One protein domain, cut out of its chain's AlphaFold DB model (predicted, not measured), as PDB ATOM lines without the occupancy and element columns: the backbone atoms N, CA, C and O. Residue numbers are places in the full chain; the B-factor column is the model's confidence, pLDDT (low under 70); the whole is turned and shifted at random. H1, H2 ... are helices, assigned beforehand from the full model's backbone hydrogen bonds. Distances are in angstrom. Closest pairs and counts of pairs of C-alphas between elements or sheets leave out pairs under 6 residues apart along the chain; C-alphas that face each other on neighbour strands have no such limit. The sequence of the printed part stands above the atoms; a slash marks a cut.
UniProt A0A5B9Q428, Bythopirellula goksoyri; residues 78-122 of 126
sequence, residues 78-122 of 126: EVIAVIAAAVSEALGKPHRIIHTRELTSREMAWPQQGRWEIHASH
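AT A GLANCE: This is residues 78 to 122 of the 126 residues of a protein of Bythopirellula goksoyri (UniProt A0A5B9Q428). Starting from Glu 78, you will find an open arch with an empty middle, its two legs the helices H1 and H2. From the end of H1 the long link folds back toward the height of that helix's beginning, then crosses over to the start of H2, and residues 112 to 122 stick out as the free leg. The printed part has 45 residues with two named helices, H1 then H2, and no named strand; the class is all helix. It is loose, with a radius of gyration of the C-alphas of 13.5 A and spans of 31 by 26 by 17 A.

HOW THE PARTS SIT: Look first at H1, residues 78 to 91, then at H2, residues 109 to 120: the two are apart, with no C-alpha of the one within 8 A of the other. Between them runs a long link of 17 residues. In the backbones of H1 and H2 every O i to N i+4 pair is within hydrogen-bond range.

IN THESE COORDINATES: Find C-alpha 78 at (151.479, 113.661, 115.854); from there H1 runs 20.2 A to C-alpha 91 at (163.157, 128.720, 122.568). Go on along residues 92 to 108, which hold no named element, to C-alpha 109 at (142.784, 129.192, 135.416). From there H2 runs 16.3 A to C-alpha 120 at (144.530, 143.652, 128.049).

THE WHOLE: The two C-alphas farthest apart are those of Ile 98 and His 122, at 34.6 A. The printed part has no cut. Residues 89 to 94, of which 89 to 91 belong to H1, stand free, and so do residues 104 to 110. The mean pLDDT of the printed part is 80.5, and residues 106, 110 and 122 are under 70.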
ATOM      1  N   GLU A  78     151.793 112.397 116.522       84.75
ATOM      2  CA  GLU A  78     151.479 113.661 115.854       84.75
ATOM      3  C   GLU A  78     151.451 114.835 116.839       84.75
ATOM      4  O   GLU A  78     151.963 115.918 116.550       84.75
ATOM      5  N   VAL A  79     150.889 114.625 118.030       83.62
ATOM      6  CA  VAL A  79     150.800 115.653 119.073       83.62
ATOM      7  C   VAL A  79     152.188 115.947 119.639       83.62
ATOM      8  O   VAL A  79     152.536 117.112 119.844       83.62
ATOM      9  N   ILE A  80     153.020 114.919 119.830       83.75
ATOM     10  CA  ILE A  80     154.409 115.081 120.289       83.75
ATOM     11  C   ILE A  80     155.223 115.889 119.271       83.75
ATOM     12  O   ILE A  80     155.957 116.799 119.663       83.75
ATOM     13  N   ALA A  81     155.064 115.611 117.974       87.44
ATOM     14  CA  ALA A  81     155.741 116.348 116.910       87.44
ATOM     15  C   ALA A  81     155.342 117.833 116.889       87.44
ATOM     16  O   ALA A  81     156.208 118.706 116.784       87.44
ATOM     17  N   VAL A  82     154.049 118.132 117.058       88.62
ATOM     18  CA  VAL A  82     153.547 119.515 117.142       88.62
ATOM     19  C   VAL A  82     154.104 120.232 118.373       88.62
ATOM     20  O   VAL A  82     154.567 121.368 118.262       88.62
ATOM     21  N   ILE A  83     154.117 119.573 119.537       87.44
ATOM     22  CA  ILE A  83     154.697 120.140 120.764       87.44
ATOM     23  C   ILE A  83     156.194 120.413 120.564       87.44
ATOM     24  O   ILE A  83     156.662 121.501 120.893       87.44
ATOM     25  N   ALA A  84     156.946 119.469 119.994       86.69
ATOM     26  CA  ALA A  84     158.377 119.629 119.748       86.69
ATOM     27  C   ALA A  84     158.677 120.791 118.785       86.69
ATOM     28  O   ALA A  84     159.576 121.591 119.050       86.69
ATOM     29  N   ALA A  85     157.898 120.928 117.710       88.94
ATOM     30  CA  ALA A  85     158.026 122.040 116.772       88.94
ATOM     31  C   ALA A  85     157.768 123.392 117.459       88.94
ATOM     32  O   ALA A  85     158.594 124.301 117.357       88.94
ATOM     33  N   ALA A  86     156.680 123.495 118.227       88.19
ATOM     34  CA  ALA A  86     156.326 124.718 118.944       88.19
ATOM     35  C   ALA A  86     157.384 125.116 119.988       88.19
ATOM     36  O   ALA A  86     157.728 126.291 120.115       88.19
ATOM     37  N   VAL A  87     157.942 124.148 120.725       89.12
ATOM     38  CA  VAL A  87     159.006 124.412 121.709       89.12
ATOM     39  C   VAL A  87     160.303 124.842 121.016       89.12
ATOM     40  O   VAL A  87     160.986 125.749 121.500       89.12
ATOM     41  N   SER A  88     160.624 124.242 119.867       90.25
ATOM     42  CA  SER A  88     161.791 124.622 119.067       90.25
ATOM     43  C   SER A  88     161.719 126.055 118.573       90.25
ATOM     44  O   SER A  88     162.714 126.778 118.658       90.25
ATOM     45  N   GLU A  89     160.555 126.470 118.089       89.38
ATOM     46  CA  GLU A  89     160.316 127.843 117.656       89.38
ATOM     47  C   GLU A  89     160.385 128.819 118.838       89.38
ATOM     48  O   GLU A  89     161.089 129.824 118.771       89.38
ATOM     49  N   ALA A  90     159.726 128.492 119.954       88.81
ATOM     50  CA  ALA A  90     159.646 129.379 121.111       88.81
ATOM     51  C   ALA A  90     161.002 129.626 121.795       88.81
ATOM     52  O   ALA A  90     161.258 130.729 122.281       88.81
ATOM     53  N   LEU A  91     161.870 128.610 121.873       90.75
ATOM     54  CA  LEU A  91     163.157 128.720 122.568       90.75
ATOM     55  C   LEU A  91     164.318 129.121 121.651       90.75
ATOM     56  O   LEU A  91     165.315 129.650 122.150       90.75
ATOM     57  N   GLY A  92     164.235 128.835 120.346       87.38
ATOM     58  CA  GLY A  92     165.283 129.148 119.363       87.38
ATOM     59  C   GLY A  92     166.655 128.526 119.669       87.38
ATOM     60  O   GLY A  92     167.676 128.976 119.152       87.38
ATOM     61  N   LYS A  93     166.707 127.527 120.559       87.88
ATOM     62  CA  LYS A  93     167.925 126.888 121.076       87.88
ATOM     63  C   LYS A  93     167.725 125.372 121.176       87.88
ATOM     64  O   LYS A  93     166.582 124.916 121.306       87.88
ATOM     65  N   PRO A  94     168.814 124.580 121.172       85.38
ATOM     66  CA  PRO A  94     168.731 123.145 121.421       85.38
ATOM     67  C   PRO A  94     168.081 122.881 122.783       85.38
ATOM     68  O   PRO A  94     168.532 123.400 123.804       85.38
ATOM     69  N   HIS A  95     167.018 122.084 122.796       85.38
ATOM     70  CA  HIS A  95     166.245 121.760 123.992       85.38
ATOM     71  C   HIS A  95     165.896 120.270 123.992       85.38
ATOM     72  O   HIS A  95     165.873 119.614 122.951       85.38
ATOM     73  N   ARG A  96     165.639 119.725 125.182       85.50
ATOM     74  CA  ARG A  96     165.205 118.341 125.372       85.50
ATOM     75  C   ARG A  96     163.952 118.341 126.232       85.50
ATOM     76  O   ARG A  96     163.990 118.808 127.368       85.50
ATOM     77  N   ILE A  97     162.862 117.807 125.697       82.31
ATOM     78  CA  ILE A  97     161.611 117.638 126.438       82.31
ATOM     79  C   ILE A  97     161.765 116.390 127.312       82.31
ATOM     80  O   ILE A  97     161.980 115.294 126.803       82.31
ATOM     81  N   ILE A  98     161.741 116.575 128.634       80.75
ATOM     82  CA  ILE A  98     161.943 115.492 129.613       80.75
ATOM     83  C   ILE A  98     160.598 114.957 130.110       80.75
ATOM     84  O   ILE A  98     160.454 113.762 130.348       80.75
ATOM     85  N   HIS A  99     159.619 115.845 130.275       77.44
ATOM     86  CA  HIS A  99     158.315 115.505 130.813       77.44
ATOM     87  C   HIS A  99     157.244 116.407 130.205       77.44
ATOM     88  O   HIS A  99     157.416 117.626 130.138       77.44
ATOM     89  N   THR A 100     156.141 115.800 129.788       77.62
ATOM     90  CA  THR A 100     154.904 116.479 129.418       77.62
ATOM     91  C   THR A 100     153.833 116.077 130.421       77.62
ATOM     92  O   THR A 100     153.750 114.924 130.842       77.62
ATOM     93  N   ARG A 101     153.035 117.053 130.846       79.06
ATOM     94  CA  ARG A 101     151.922 116.847 131.768       79.06
ATOM     95  C   ARG A 101     150.718 117.609 131.246       79.06
ATOM     96  O   ARG A 101     150.838 118.783 130.902       79.06
ATOM     97  N   GLU A 102     149.568 116.951 131.231       77.19
ATOM     98  CA  GLU A 102     148.303 117.615 130.946       77.19
ATOM     99  C   GLU A 102     147.901 118.522 132.111       77.19
ATOM    100  O   GLU A 102     147.963 118.136 133.284       77.19
ATOM    101  N   LEU A 103     147.503 119.748 131.781       74.75
ATOM    102  CA  LEU A 103     146.973 120.688 132.756       74.75
ATOM    103  C   LEU A 103     145.512 120.343 133.025       74.75
ATOM    104  O   LEU A 103     144.686 120.317 132.112       74.75
ATOM    105  N   THR A 104     145.174 120.126 134.292       76.44
ATOM    106  CA  THR A 104     143.774 119.954 134.691       76.44
ATOM    107  C   THR A 104     142.999 121.265 134.507       76.44
ATOM    108  O   THR A 104     143.571 122.357 134.545       76.44
ATOM    109  N   SER A 105     141.671 121.209 134.354       71.69
ATOM    110  CA  SER A 105     140.841 122.417 134.161       71.69
ATOM    111  C   SER A 105     141.000 123.452 135.285       71.69
ATOM    112  O   SER A 105     140.868 124.649 135.046       71.69
ATOM    113  N   ARG A 106     141.331 123.004 136.504       67.31
ATOM    114  CA  ARG A 106     141.614 123.878 137.652       67.31
ATOM    115  C   ARG A 106     142.972 124.580 137.529       67.31
ATOM    116  O   ARG A 106     143.095 125.735 137.921       67.31
ATOM    117  N   GLU A 107     143.965 123.907 136.952       73.69
ATOM    118  CA  GLU A 107     145.302 124.453 136.687       73.69
ATOM    119  C   GLU A 107     145.322 125.379 135.465       73.69
ATOM    120  O   GLU A 107     146.199 126.233 135.368       73.69
ATOM    121  N   MET A 108     144.333 125.278 134.568       75.69
ATOM    122  CA  MET A 108     144.177 126.183 133.423       75.69
ATOM    123  C   MET A 108     143.745 127.612 133.793       75.69
ATOM    124  O   MET A 108     143.920 128.516 132.976       75.69
ATOM    125  N   ALA A 109     143.234 127.857 135.005       75.50
ATOM    126  CA  ALA A 109     142.784 129.192 135.416       75.50
ATOM    127  C   ALA A 109     143.926 130.231 135.424       75.50
ATOM    128  O   ALA A 109     143.762 131.348 134.938       75.50
ATOM    129  N   TRP A 110     145.107 129.842 135.912       68.81
ATOM    130  CA  TRP A 110     146.292 130.705 135.989       68.81
ATOM    131  C   TRP A 110     146.909 131.071 134.619       68.81
ATOM    132  O   TRP A 110     147.086 132.260 134.350       68.81
ATOM    133  N   PRO A 111     147.202 130.119 133.706       76.81
ATOM    134  CA  PRO A 111     147.727 130.449 132.382       76.81
ATOM    135  C   PRO A 111     146.711 131.200 131.513       76.81
ATOM    136  O   PRO A 111     147.118 132.006 130.676       76.81
ATOM    137  N   GLN A 112     145.402 130.994 131.710       78.38
ATOM    138  CA  GLN A 112     144.400 131.834 131.052       78.38
ATOM    139  C   GLN A 112     144.457 133.273 131.562       78.38
ATOM    140  O   GLN A 112     144.507 134.183 130.740       78.38
ATOM    141  N   GLN A 113     144.528 133.491 132.880       77.75
ATOM    142  CA  GLN A 113     144.637 134.834 133.462       77.75
ATOM    143  C   GLN A 113     145.837 135.615 132.902       77.75
ATOM    144  O   GLN A 113     145.679 136.761 132.487       77.75
ATOM    145  N   GLY A 114     147.008 134.976 132.801       77.12
ATOM    146  CA  GLY A 114     148.193 135.607 132.210       77.12
ATOM    147  C   GLY A 114     148.004 135.991 130.735       77.12
ATOM    148  O   GLY A 114     148.440 137.059 130.311       77.12
ATOM    149  N   ARG A 115     147.295 135.169 129.945       77.69
ATOM    150  CA  ARG A 115     146.950 135.504 128.549       77.69
ATOM    151  C   ARG A 115     146.004 136.701 128.461       77.69
ATOM    152  O   ARG A 115     146.226 137.581 127.631       77.69
ATOM    153  N   TRP A 116     144.987 136.756 129.324       76.81
ATOM    154  CA  TRP A 116     144.073 137.899 129.411       76.81
ATOM    155  C   TRP A 116     144.814 139.190 129.759       76.81
ATOM    156  O   TRP A 116     144.559 140.218 129.143       76.81
ATOM    157  N   GLU A 117     145.762 139.135 130.691       79.00
ATOM    158  CA  GLU A 117     146.552 140.293 131.115       79.00
ATOM    159  C   GLU A 117     147.483 140.806 130.006       79.00
ATOM    160  O   GLU A 117     147.524 142.008 129.737       79.00
ATOM    161  N   ILE A 118     148.152 139.905 129.279       76.56
ATOM    162  CA  ILE A 118     148.985 140.266 128.122       76.56
ATOM    163  C   ILE A 118     148.134 140.932 127.030       76.56
ATOM    164  O   ILE A 118     148.520 141.978 126.504       76.56
ATOM    165  N   HIS A 119     146.953 140.385 126.728       75.44
ATOM    166  CA  HIS A 119     146.047 140.961 125.729       75.44
ATOM    167  C   HIS A 119     145.439 142.297 126.192       75.44
ATOM    168  O   HIS A 119     145.301 143.216 125.389       75.44
ATOM    169  N   ALA A 120     145.119 142.438 127.480       75.38
ATOM    170  CA  ALA A 120     144.530 143.652 128.049       75.38
ATOM    171  C   ALA A 120     145.545 144.791 128.259       75.38
ATOM    172  O   ALA A 120     145.159 145.960 128.292       75.38
ATOM    173  N   SER A 121     146.840 144.474 128.386       70.12
ATOM    174  CA  SER A 121     147.911 145.473 128.531       70.12
ATOM    175  C   SER A 121     148.122 146.337 127.282       70.12
ATOM    176  O   SER A 121     148.650 147.445 127.381       70.12
ATOM    177  N   HIS A 122     147.640 145.886 126.121       65.81
ATOM    178  CA  HIS A 122     147.612 146.672 124.893       65.81
ATOM    179  C   HIS A 122     146.454 147.677 124.954       65.81
ATOM    180  O   HIS A 122     145.439 147.538 124.273       65.81
TER     181      HIS A 122